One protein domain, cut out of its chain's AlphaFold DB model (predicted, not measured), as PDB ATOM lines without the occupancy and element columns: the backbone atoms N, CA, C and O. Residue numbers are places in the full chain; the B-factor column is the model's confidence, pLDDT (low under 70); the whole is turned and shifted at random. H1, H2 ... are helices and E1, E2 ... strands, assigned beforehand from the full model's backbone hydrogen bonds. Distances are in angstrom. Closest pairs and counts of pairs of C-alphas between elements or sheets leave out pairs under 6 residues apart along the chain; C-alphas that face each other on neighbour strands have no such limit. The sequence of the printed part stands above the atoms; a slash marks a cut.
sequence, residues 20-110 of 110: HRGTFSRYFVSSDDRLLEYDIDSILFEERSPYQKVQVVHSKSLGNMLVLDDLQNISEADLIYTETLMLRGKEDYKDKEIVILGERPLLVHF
ATOM      1  N   HIS A  20      46.276  37.402  94.049       85.94
ATOM      2  CA  HIS A  20      46.901  36.111  94.302       85.94
ATOM      3  C   HIS A  20      47.900  35.744  93.201       85.94
ATOM      4  O   HIS A  20      47.538  35.219  92.152       85.94
ATOM      5  N   ARG A  21      49.192  35.963  93.441       83.62
ATOM      6  CA  ARG A  21      50.256  35.505  92.530       83.62
ATOM      7  C   ARG A  21      50.726  34.113  92.955       83.62
ATOM      8  O   ARG A  21      51.012  33.917  94.133       83.62
ATOM      9  N   GLY A  22      50.818  33.151  92.037       76.38
ATOM     10  CA  GLY A  22      51.193  31.788  92.420       76.38
ATOM     11  C   GLY A  22      51.192  30.768  91.287       76.38
ATOM     12  O   GLY A  22      51.428  31.106  90.132       76.38
ATOM     13  N   THR A  23      50.954  29.512  91.666       74.00
ATOM     14  CA  THR A  23      51.160  28.294  90.865       74.00
ATOM     15  C   THR A  23      50.364  28.237  89.563       74.00
ATOM     16  O   THR A  23      50.817  27.616  88.610       74.00
ATOM     17  N   PHE A  24      49.198  28.875  89.506       79.06
ATOM     18  CA  PHE A  24      48.360  28.922  88.312       79.06
ATOM     19  C   PHE A  24      47.713  30.299  88.168       79.06
ATOM     20  O   PHE A  24      47.490  30.996  89.164       79.06
ATOM     21  N   SER A  25      47.436  30.700  86.925       84.44
ATOM     22  CA  SER A  25      46.775  31.977  86.665       84.44
ATOM     23  C   SER A  25      45.303  31.895  87.049       84.44
ATOM     24  O   SER A  25      44.595  30.979  86.641       84.44
ATOM     25  N   ARG A  26      44.854  32.871  87.837       89.75
ATOM     26  CA  ARG A  26      43.434  33.120  88.131       89.75
ATOM     27  C   ARG A  26      42.902  34.324  87.374       89.75
ATOM     28  O   ARG A  26      41.714  34.607  87.437       89.75
ATOM     29  N   TYR A  27      43.795  35.042  86.707       90.62
ATOM     30  CA  TYR A  27      43.501  36.311  86.080       90.62
ATOM     31  C   TYR A  27      43.572  36.138  84.574       90.62
ATOM     32  O   TYR A  27      44.642  35.837  84.039       90.62
ATOM     33  N   PHE A  28      42.437  36.330  83.915       89.38
ATOM     34  CA  PHE A  28      42.342  36.350  82.461       89.38
ATOM     35  C   PHE A  28      41.772  37.681  82.004       89.38
ATOM     36  O   PHE A  28      41.142  38.410  82.774       89.38
ATOM     37  N   VAL A  29      42.042  38.011  80.750       88.69
ATOM     38  CA  VAL A  29      41.619  39.270  80.152       88.69
ATOM     39  C   VAL A  29      40.371  39.009  79.316       88.69
ATOM     40  O   VAL A  29      40.323  38.046  78.550       88.69
ATOM     41  N   SER A  30      39.341  39.832  79.496       86.62
ATOM     42  CA  SER A  30      38.152  39.808  78.642       86.62
ATOM     43  C   SER A  30      38.457  40.365  77.249       86.62
ATOM     44  O   SER A  30      39.453  41.051  77.039       86.62
ATOM     45  N   SER A  31      37.558  40.149  76.286       85.38
ATOM     46  CA  SER A  31      37.707  40.702  74.931       85.38
ATOM     47  C   SER A  31      37.750  42.238  74.874       85.38
ATOM     48  O   SER A  31      38.138  42.787  73.848       85.38
ATOM     49  N   ASP A  32      37.337  42.932  75.940       90.81
ATOM     50  CA  ASP A  32      37.425  44.390  76.097       90.81
ATOM     51  C   ASP A  32      38.539  44.833  77.070       90.81
ATOM     52  O   ASP A  32      38.451  45.902  77.674       90.81
ATOM     53  N   ASP A  33      39.580  44.009  77.223       86.69
ATOM     54  CA  ASP A  33      40.807  44.277  77.987       86.69
ATOM     55  C   ASP A  33      40.628  44.468  79.508       86.69
ATOM     56  O   ASP A  33      41.478  45.052  80.189       86.69
ATOM     57  N   ARG A  34      39.539  43.950  80.093       90.44
ATOM     58  CA  ARG A  34      39.330  43.986  81.549       90.44
ATOM     59  C   ARG A  34      39.925  42.762  82.223       90.44
ATOM     60  O   ARG A  34      39.784  41.639  81.752       90.44
ATOM     61  N   LEU A  35      40.542  42.986  83.381       90.44
ATOM     62  CA  LEU A  35      41.070  41.915  84.217       90.44
ATOM     63  C   LEU A  35      39.932  41.228  84.980       90.44
ATOM     64  O   LEU A  35      39.252  41.866  85.786       90.44
ATOM     65  N   LEU A  36      39.759  39.930  84.748       90.25
ATOM     66  CA  LEU A  36      38.780  39.083  85.420       90.25
ATOM     67  C   LEU A  36      39.500  38.073  86.313       90.25
ATOM     68  O   LEU A  36      40.407  37.381  85.856       90.25
ATOM     69  N   GLU A  37      39.094  37.989  87.579       91.31
ATOM     70  CA  GLU A  37      39.548  36.951  88.507       91.31
ATOM     71  C   GLU A  37      38.533  35.807  88.537       91.31
ATOM     72  O   GLU A  37      37.366  36.019  88.867       91.31
ATOM     73  N   TYR A  38      38.992  34.598  88.222       90.38
ATOM     74  CA  TYR A  38      38.212  33.369  88.322       90.38
ATOM     75  C   TYR A  38      38.571  32.604  89.595       90.38
ATOM     76  O   TYR A  38      39.721  32.586  90.046       90.38
ATOM     77  N   ASP A  39      37.592  31.897  90.150       91.06
ATOM     78  CA  ASP A  39      37.726  31.027  91.321       91.06
ATOM     79  C   ASP A  39      38.322  29.653  90.964       91.06
ATOM     80  O   ASP A  39      37.814  28.600  91.360       91.06
ATOM     81  N   ILE A  40      39.425  29.678  90.214       91.75
ATOM     82  CA  ILE A  40      40.153  28.482  89.793       91.75
ATOM     83  C   ILE A  40      40.859  27.869  90.991       91.75
ATOM     84  O   ILE A  40      41.496  28.571  91.787       91.75
ATOM     85  N   ASP A  41      40.777  26.550  91.108       91.19
ATOM     86  CA  ASP A  41      41.452  25.805  92.165       91.19
ATOM     87  C   ASP A  41      42.533  24.850  91.652       91.19
ATOM     88  O   ASP A  41      43.471  24.547  92.396       91.19
ATOM     89  N   SER A  42      42.453  24.426  90.391       91.25
ATOM     90  CA  SER A  42      43.357  23.436  89.822       91.25
ATOM     91  C   SER A  42      43.485  23.553  88.303       91.25
ATOM     92  O   SER A  42      42.578  23.999  87.599       91.25
ATOM     93  N   ILE A  43      44.649  23.143  87.798       92.06
ATOM     94  CA  ILE A  43      44.890  22.914  86.371       92.06
ATOM     95  C   ILE A  43      44.712  21.415  86.132       92.06
ATOM     96  O   ILE A  43      45.402  20.607  86.754       92.06
ATOM     97  N   LEU A  44      43.796  21.052  85.239       92.81
ATOM     98  CA  LEU A  44      43.528  19.665  84.854       92.81
ATOM     99  C   LEU A  44      44.371  19.241  83.651       92.81
ATOM    100  O   LEU A  44      44.774  18.084  83.548       92.81
ATOM    101  N   PHE A  45      44.644  20.181  82.747       93.00
ATOM    102  CA  PHE A  45      45.446  19.956  81.552       93.00
ATOM    103  C   PHE A  45      46.160  21.242  81.137       93.00
ATOM    104  O   PHE A  45      45.577  22.323  81.189       93.00
ATOM    105  N   GLU A  46      47.404  21.121  80.690       93.06
ATOM    106  CA  GLU A  46      48.151  22.202  80.058       93.06
ATOM    107  C   GLU A  46      49.113  21.610  79.027       93.06
ATOM    108  O   GLU A  46      49.991  20.815  79.362       93.06
ATOM    109  N   GLU A  47      48.965  22.021  77.774       94.06
ATOM    110  CA  GLU A  47      49.883  21.661  76.699       94.06
ATOM    111  C   GLU A  47      49.987  22.809  75.696       94.06
ATOM    112  O   GLU A  47      49.019  23.517  75.418       94.06
ATOM    113  N   ARG A  48      51.171  22.997  75.112       94.12
ATOM    114  CA  ARG A  48      51.343  23.916  73.988       94.12
ATOM    115  C   ARG A  48      51.390  23.136  72.684       94.12
ATOM    116  O   ARG A  48      52.397  22.509  72.371       94.12
ATOM    117  N   SER A  49      50.304  23.214  71.922       90.94
ATOM    118  CA  SER A  49      50.245  22.658  70.571       90.94
ATOM    119  C   SER A  49      51.057  23.520  69.586       90.94
ATOM    120  O   SER A  49      51.426  24.653  69.915       90.94
ATOM    121  N   PRO A  50      51.295  23.048  68.347       94.50
ATOM    122  CA  PRO A  50      51.927  23.860  67.302       94.50
ATOM    123  C   PRO A  50      51.160  25.140  66.935       94.50
ATOM    124  O   PRO A  50      51.735  26.024  66.306       94.50
ATOM    125  N   TYR A  51      49.876  25.226  67.292       91.00
ATOM    126  CA  TYR A  51      48.985  26.313  66.886       91.00
ATOM    127  C   TYR A  51      48.660  27.274  68.030       91.00
ATOM    128  O   TYR A  51      48.594  28.475  67.806       91.00
ATOM    129  N   GLN A  52      48.459  26.737  69.234       92.19
ATOM    130  CA  GLN A  52      47.996  27.482  70.407       92.19
ATOM    131  C   GLN A  52      48.316  26.739  71.707       92.19
ATOM    132  O   GLN A  52      48.485  25.510  71.727       92.19
ATOM    133  N   LYS A  53      48.367  27.479  72.809       91.94
ATOM    134  CA  LYS A  53      48.387  26.938  74.167       91.94
ATOM    135  C   LYS A  53      46.980  26.474  74.540       91.94
ATOM    136  O   LYS A  53      46.032  27.242  74.432       91.94
ATOM    137  N   VAL A  54      46.857  25.229  74.981       92.81
ATOM    138  CA  VAL A  54      45.598  24.616  75.404       92.81
ATOM    139  C   VAL A  54      45.680  24.337  76.895       92.81
ATOM    140  O   VAL A  54      46.593  23.652  77.357       92.81
ATOM    141  N   GLN A  55      44.719  24.854  77.646       92.38
ATOM    142  CA  GLN A  55      44.598  24.625  79.075       92.38
ATOM    143  C   GLN A  55      43.168  24.230  79.432       92.38
ATOM    144  O   GLN A  55      42.208  24.792  78.913       92.38
ATOM    145  N   VAL A  56      43.033  23.288  80.359       93.00
ATOM    146  CA  VAL A  56      41.768  22.998  81.036       93.00
ATOM    147  C   VAL A  56      41.980  23.250  82.518       93.00
ATOM    148  O   VAL A  56      42.854  22.642  83.139       93.00
ATOM    149  N   VAL A  57      41.192  24.158  83.077       92.69
ATOM    150  CA  VAL A  57      41.246  24.550  84.487       92.69
ATOM    151  C   VAL A  57      39.910  24.252  85.150       92.69
ATOM    152  O   VAL A  57      38.869  24.327  84.503       92.69
ATOM    153  N   HIS A  58      39.927  23.912  86.435       93.25
ATOM    154  CA  HIS A  58      38.703  23.738  87.207       93.25
ATOM    155  C   HIS A  58      38.390  25.021  87.980       93.25
ATOM    156  O   HIS A  58      39.225  25.527  88.734       93.25
ATOM    157  N   SER A  59      37.186  25.548  87.773       91.75
ATOM    158  CA  SER A  59      36.586  26.651  88.522       91.75
ATOM    159  C   SER A  59      35.466  26.101  89.399       91.75
ATOM    160  O   SER A  59      34.664  25.276  88.963       91.75
ATOM    161  N   LYS A  60      35.371  26.587  90.639       91.31
ATOM    162  CA  LYS A  60      34.331  26.120  91.570       91.31
ATOM    163  C   LYS A  60      32.927  26.526  91.133       91.31
ATOM    164  O   LYS A  60      31.971  25.813  91.431       91.31
ATOM    165  N   SER A  61      32.800  27.675  90.472       90.06
ATOM    166  CA  SER A  61      31.520  28.222  90.022       90.06
ATOM    167  C   SER A  61      31.138  27.794  88.605       90.06
ATOM    168  O   SER A  61      29.957  27.569  88.351       90.06
ATOM    169  N   LEU A  62      32.113  27.661  87.699       87.56
ATOM    170  CA  LEU A  62      31.881  27.380  86.275       87.56
ATOM    171  C   LEU A  62      32.174  25.927  85.868       87.56
ATOM    172  O   LEU A  62      31.894  25.538  84.734       87.56
ATOM    173  N   GLY A  63      32.725  25.118  86.778       91.56
ATOM    174  CA  GLY A  63      33.175  23.762  86.482       91.56
ATOM    175  C   GLY A  63      34.461  23.760  85.660       91.56
ATOM    176  O   GLY A  63      35.328  24.626  85.815       91.56
ATOM    177  N   ASN A  64      34.609  22.768  84.786       92.00
ATOM    178  CA  ASN A  64      35.772  22.689  83.908       92.00
ATOM    179  C   ASN A  64      35.686  23.751  82.810       92.00
ATOM    180  O   ASN A  64      34.697  23.841  82.084       92.00
ATOM    181  N   MET A  65      36.746  24.540  82.683       91.69
ATOM    182  CA  MET A  65      36.857  25.637  81.736       91.69
ATOM    183  C   MET A  65      38.022  25.393  80.781       91.69
ATOM    184  O   MET A  65      39.155  25.146  81.203       91.69
ATOM    185  N   LEU A  66      37.733  25.487  79.485       91.44
ATOM    186  CA  LEU A  66      38.710  25.451  78.407       91.44
ATOM    187  C   LEU A  66      39.241  26.863  78.149       91.44
ATOM    188  O   LEU A  66      38.480  27.793  77.867       91.44
ATOM    189  N   VAL A  67      40.563  26.991  78.195       90.06
ATOM    190  CA  VAL A  67      41.297  28.230  77.948       90.06
ATOM    191  C   VAL A  67      42.274  27.997  76.798       90.06
ATOM    192  O   VAL A  67      43.077  27.061  76.834       90.06
ATOM    193  N   LEU A  68      42.202  28.845  75.771       91.19
ATOM    194  CA  LEU A  68      43.072  28.801  74.594       91.19
ATOM    195  C   LEU A  68      43.861  30.106  74.499       91.19
ATOM    196  O   LEU A  68      43.257  31.171  74.507       91.19
ATOM    197  N   ASP A  69      45.192  30.028  74.440       89.50
ATOM    198  CA  ASP A  69      46.088  31.200  74.435       89.50
ATOM    199  C   ASP A  69      45.737  32.241  75.519       89.50
ATOM    200  O   ASP A  69      45.720  33.445  75.281       89.50
ATOM    201  N   ASP A  70      45.447  31.751  76.729       86.06
ATOM    202  CA  ASP A  70      45.057  32.551  77.898       86.06
ATOM    203  C   ASP A  70      43.713  33.311  77.739       86.06
ATOM    204  O   ASP A  70      43.396  34.204  78.527       86.06
ATOM    205  N   LEU A  71      42.880  32.926  76.764       87.00
ATOM    206  CA  LEU A  71      41.500  33.389  76.594       87.00
ATOM    207  C   LEU A  71      40.506  32.287  76.977       87.00
ATOM    208  O   LEU A  71      40.617  31.146  76.523       87.00
ATOM    209  N   GLN A  72      39.506  32.629  77.794       86.69
ATOM    210  CA  GLN A  72      38.387  31.726  78.076       86.69
ATOM    211  C   GLN A  72      37.631  31.432  76.776       86.69
ATOM    212  O   GLN A  72      37.240  32.358  76.065       86.69
ATOM    213  N   ASN A  73      37.396  30.149  76.497       87.38
ATOM    214  CA  ASN A  73      36.617  29.718  75.340       87.38
ATOM    215  C   ASN A  73      35.234  29.194  75.755       87.38
ATOM    216  O   ASN A  73      34.223  29.765  75.363       87.38
ATOM    217  N   ILE A  74      35.186  28.158  76.601       88.31
ATOM    218  CA  ILE A  74      33.931  27.580  77.105       88.31
ATOM    219  C   ILE A  74      34.120  26.977  78.497       88.31
ATOM    220  O   ILE A  74      35.202  26.484  78.824       88.31
ATOM    221  N   SER A  75      33.065  26.979  79.303       88.31
ATOM    222  CA  SER A  75      32.963  26.237  80.559       88.31
ATOM    223  C   SER A  75      31.765  25.286  80.566       88.31
ATOM    224  O   SER A  75      30.832  25.428  79.776       88.31
ATOM    225  N   GLU A  76      31.761  24.313  81.477       83.31
ATOM    226  CA  GLU A  76      30.623  23.399  81.669       83.31
ATOM    227  C   GLU A  76      29.320  24.134  82.031       83.31
ATOM    228  O   GLU A  76      28.228  23.650  81.730       83.31
ATOM    229  N   ALA A  77      29.423  25.318  82.639       83.25
ATOM    230  CA  ALA A  77      28.277  26.164  82.953       83.25
ATOM    231  C   ALA A  77      27.699  26.916  81.731       83.25
ATOM    232  O   ALA A  77      26.575  27.420  81.807       83.25
ATOM    233  N   ASP A  78      28.402  26.962  80.593       81.25
ATOM    234  CA  ASP A  78      28.035  27.774  79.421       81.25
ATOM    235  C   ASP A  78      27.012  27.106  78.477       81.25
ATOM    236  O   ASP A  78      26.957  27.416  77.288       81.25
ATOM    237  N   LEU A  79      26.122  26.242  78.986       75.88
ATOM    238  CA  LEU A  79      25.066  25.599  78.180       75.88
ATOM    239  C   LEU A  79      24.217  26.618  77.392       75.88
ATOM    240  O   LEU A  79      23.792  26.359  76.267       75.88
ATOM    241  N   ILE A  80      24.009  27.810  77.962       77.00
ATOM    242  CA  ILE A  80      23.264  28.907  77.328       77.00
ATOM    243  C   ILE A  80      23.938  29.370  76.028       77.00
ATOM    244  O   ILE A  80      23.228  29.716  75.082       77.00
ATOM    245  N   TYR A  81      25.274  29.372  75.953       74.50
ATOM    246  CA  TYR A  81      26.003  29.739  74.736       74.50
ATOM    247  C   TYR A  81      25.664  28.765  73.602       74.50
ATOM    248  O   TYR A  81      25.218  29.191  72.534       74.50
ATOM    249  N   THR A  82      25.759  27.460  73.872       75.12
ATOM    250  CA  THR A  82      25.437  26.408  72.899       75.12
ATOM    251  C   THR A  82      23.967  26.447  72.482       75.12
ATOM    252  O   THR A  82      23.663  26.416  71.290       75.12
ATOM    253  N   GLU A  83      23.038  26.579  73.433       81.06
ATOM    254  CA  GLU A  83      21.605  26.671  73.120       81.06
ATOM    255  C   GLU A  83      21.271  27.908  72.278       81.06
ATOM    256  O   GLU A  83      20.436  27.842  71.373       81.06
ATOM    257  N   THR A  84      21.911  29.043  72.564       79.44
ATOM    258  CA  THR A  84      21.679  30.290  71.827       79.44
ATOM    259  C   THR A  84      22.218  30.193  70.405       79.44
ATOM    260  O   THR A  84      21.527  30.604  69.470       79.44
ATOM    261  N   LEU A  85      23.405  29.602  70.226       81.94
ATOM    262  CA  LEU A  85      23.992  29.351  68.909       81.94
ATOM    263  C   LEU A  85      23.097  28.432  68.060       81.94
ATOM    264  O   LEU A  85      22.894  28.684  66.876       81.94
ATOM    265  N   MET A  86      22.485  27.426  68.694       82.62
ATOM    266  CA  MET A  86      21.545  26.480  68.076       82.62
ATOM    267  C   MET A  86      20.099  26.998  68.009       82.62
ATOM    268  O   MET A  86      19.156  26.221  67.857       82.62
ATOM    269  N   LEU A  87      19.898  28.315  68.140       80.38
ATOM    270  CA  LEU A  87      18.593  28.970  68.014       80.38
ATOM    271  C   LEU A  87      17.500  28.327  68.889       80.38
ATOM    272  O   LEU A  87      16.370  28.170  68.435       80.38
ATOM    273  N   ARG A  88      17.844  27.968  70.134       77.62
ATOM    274  CA  ARG A  88      17.001  27.382  71.195       77.62
ATOM    275  C   ARG A  88      15.519  27.196  70.835       77.62
ATOM    276  O   ARG A  88      14.690  28.081  71.056       77.62
ATOM    277  N   GLY A  89      15.190  26.015  70.315       76.94
ATOM    278  CA  GLY A  89      13.811  25.584  70.058       76.94
ATOM    279  C   GLY A  89      13.119  26.240  68.857       76.94
ATOM    280  O   GLY A  89      11.921  26.033  68.680       76.94
ATOM    281  N   LYS A  90      13.832  27.030  68.044       85.06
ATOM    282  CA  LYS A  90      13.306  27.607  66.796       85.06
ATOM    283  C   LYS A  90      13.570  26.721  65.587       85.06
ATOM    284  O   LYS A  90      12.717  26.632  64.714       85.06
ATOM    285  N   GLU A  91      14.735  26.084  65.543       84.56
ATOM    286  CA  GLU A  91      15.125  25.209  64.442       84.56
ATOM    287  C   GLU A  91      14.962  23.738  64.827       84.56
ATOM    288  O   GLU A  91      15.466  23.291  65.856       84.56
ATOM    289  N   ASP A  92      14.269  22.983  63.975       87.19
ATOM    290  CA  ASP A  92      14.308  21.522  63.992       87.19
ATOM    291  C   ASP A  92      15.489  21.062  63.134       87.19
ATOM    292  O   ASP A  92      15.580  21.403  61.951       87.19
ATOM    293  N   TYR A  93      16.414  20.327  63.740       87.25
ATOM    294  CA  TYR A  93      17.626  19.829  63.095       87.25
ATOM    295  C   TYR A  93      17.487  18.394  62.577       87.25
ATOM    296  O   TYR A  93      18.432  17.860  61.994       87.25
ATOM    297  N   LYS A  94      16.320  17.766  62.760       89.44
ATOM    298  CA  LYS A  94      16.070  16.411  62.286       89.44
ATOM    299  C   LYS A  94      16.260  16.319  60.767       89.44
ATOM    300  O   LYS A  94      15.721  17.126  60.013       89.44
ATOM    301  N   ASP A  95      17.033  15.321  60.339       90.88
ATOM    302  CA  ASP A  95      17.327  15.004  58.933       90.88
ATOM    303  C   ASP A  95      18.011  16.142  58.136       90.88
ATOM    304  O   ASP A  95      18.035  16.113  56.903       90.88
ATOM    305  N   LYS A  96      18.598  17.138  58.821       89.50
ATOM    306  CA  LYS A  96      19.386  18.212  58.198       89.50
ATOM    307  C   LYS A  96      20.881  17.887  58.211       89.50
ATOM    308  O   LYS A  96      21.404  17.305  59.158       89.50
ATOM    309  N   GLU A  97      21.582  18.333  57.174       89.62
ATOM    310  CA  GLU A  97      23.046  18.341  57.138       89.62
ATOM    311  C   GLU A  97      23.563  19.646  57.757       89.62
ATOM    312  O   GLU A  97      23.156  20.739  57.360       89.62
ATOM    313  N   ILE A  98      24.437  19.532  58.759       87.31
ATOM    314  CA  ILE A  98      24.949  20.663  59.539       87.31
ATOM    315  C   ILE A  98      26.471  20.684  59.427       87.31
ATOM    316  O   ILE A  98      27.131  19.669  59.643       87.31
ATOM    317  N   VAL A  99      27.033  21.859  59.139       89.00
ATOM    318  CA  VAL A  99      28.479  22.096  59.162       89.00
ATOM    319  C   VAL A  99      28.811  22.987  60.354       89.00
ATOM    320  O   VAL A  99      28.327  24.113  60.441       89.00
ATOM    321  N   ILE A 100      29.660  22.487  61.252       86.38
ATOM    322  CA  ILE A 100      30.193  23.230  62.399       86.38
ATOM    323  C   ILE A 100      31.681  23.479  62.145       86.38
ATOM    324  O   ILE A 100      32.428  22.546  61.845       86.38
ATOM    325  N   LEU A 101      32.118  24.734  62.248       85.12
ATOM    326  CA  LEU A 101      33.505  25.132  62.004       85.12
ATOM    327  C   LEU A 101      34.174  25.554  63.313       85.12
ATOM    328  O   LEU A 101      33.640  26.376  64.049       85.12
ATOM    329  N   GLY A 102      35.367  25.023  63.581       75.25
ATOM    330  CA  GLY A 102      36.239  25.466  64.677       75.25
ATOM    331  C   GLY A 102      35.920  24.904  66.068       75.25
ATOM    332  O   GLY A 102      36.849  24.705  66.848       75.25
ATOM    333  N   GLU A 103      34.661  24.593  66.371       62.75
ATOM    334  CA  GLU A 103      34.238  24.112  67.694       62.75
ATOM    335  C   GLU A 103      34.835  22.726  68.017       62.75
ATOM    336  O   GLU A 103      34.654  21.760  67.267       62.75
ATOM    337  N   ARG A 104      35.526  22.595  69.158       61.22
ATOM    338  CA  ARG A 104      35.731  21.281  69.783       61.22
ATOM    339  C   ARG A 104      35.823  21.350  71.309       61.22
ATOM    340  O   ARG A 104      36.915  21.360  71.872       61.22
ATOM    341  N   PRO A 105      34.666  21.238  71.964       53.59
ATOM    342  CA  PRO A 105      34.524  20.461  73.184       53.59
ATOM    343  C   PRO A 105      33.611  19.267  72.874       53.59
ATOM    344  O   PRO A 105      32.456  19.422  72.485       53.59
ATOM    345  N   LEU A 106      34.151  18.051  72.992       39.31
ATOM    346  CA  LEU A 106      33.409  16.796  72.830       39.31
ATOM    347  C   LEU A 106      32.431  16.618  74.000       39.31
ATOM    348  O   LEU A 106      32.753  15.886  74.921       39.31
ATOM    349  N   LEU A 107      31.279  17.291  73.989       38.09
ATOM    350  CA  LEU A 107      30.141  17.014  74.879       38.09
ATOM    351  C   LEU A 107      28.870  17.697  74.336       38.09
ATOM    352  O   LEU A 107      28.261  18.541  74.982       38.09
ATOM    353  N   VAL A 108      28.449  17.328  73.127       38.75
ATOM    354  CA  VAL A 108      27.068  17.571  72.686       38.75
ATOM    355  C   VAL A 108      26.572  16.273  72.064       38.75
ATOM    356  O   VAL A 108      26.919  15.929  70.937       38.75
ATOM    357  N   HIS A 109      25.847  15.482  72.855       34.38
ATOM    358  CA  HIS A 109      25.046  14.396  72.305       34.38
ATOM    359  C   HIS A 109      23.868  15.040  71.566       34.38
ATOM    360  O   HIS A 109      23.063  15.723  72.199       34.38
ATOM    361  N   PHE A 110      23.831  14.871  70.242       41.94
ATOM    362  CA  PHE A 110      22.655  15.146  69.412       41.94
ATOM    363  C   PHE A 110      21.543  14.134  69.696       41.94
ATOM    364  O   PHE A 110      21.881  12.950  69.947       41.94
TER     365      PHE A 110
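This is residues 20 to 110 of the 110 residues of the protein "PABS domain-containing protein" of Photinus pyralis (UniProt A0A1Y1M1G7). A strongly twisted sheet of four antiparallel strands, E3 to E6, has a small two-stranded hairpin, E1 and E2, beside it, with E1 near the first residue of E6, and after E6 a short helix, H1, and a long tail reach away from the sheet along the long axis. The tail, residues 86 to 110, loops outward and folds back, and its residues 95 to 102 stick out free. The printed part has 91 residues, with six named strands and then one named helix, in the order E1 E2 E3 E4 E5 E6 H1; the larger sheet has the order E3 - E4 - E5 - E6. The class is mostly strand, though under half of the residues are in named elements. The whole is loose, with a radius of gyration of the C-alphas of 15.5 A, and elongated, spanning 51 by 29 by 25 A.

E1, residues 27 to 29, and E2, residues 35 to 37, form an antiparallel hairpin, with N 36 and O 28 2.8 A apart, within hydrogen-bond range. E3, residues 40 to 48, is apart from E1 and E2, and it bends by 63 degrees at residue 44. E3 and E4, residues 53 to 59, form a hairpin at 166 degrees between directions, with N 44 and O 56 at 2.8 A. E4 and E5, residues 63 to 68, form a hairpin at 160 degrees, with N 65 and O 57 at 2.8 A. E5 and E6, residues 71 to 75, form a hairpin at 148 degrees, with N 66 and O 74 at 2.8 A. E3 to E6 make a meander, each strand the antiparallel neighbour of the one before, with E3 and E6 as edge strands. The closest C-alphas of E1 and E6, those of Phe 28 and Leu 71, are 6.6 A apart. H1, residues 79 to 85, is not on this sheet, with 3 pairs of C-alphas within 10 A. Every O i to N i+4 pair in H1 is within hydrogen-bond range.

E1 begins at C-alpha 27 (43.501, 36.311, 86.080), and E1 and E2 have three residues each. From first to last C-alpha, E3 measures 19.9 A, E4 18.6 A, E5 16.3 A and E6 11.8 A. E3 ends at C-alpha 48 (51.343, 23.916, 73.988). H1 measures 10.1 A and ends at C-alpha 85 (23.992, 29.351, 68.909).

The two C-alphas farthest apart, those of Arg 21 and Asp 95, are 51.3 A from each other. The printed part has no cut, and the links between successive named elements are tight. Residues 86 to 110, with no named element, run to the chain's last residue. The mean pLDDT of the printed part is 83.8, and residues 103 to 110 are under 70.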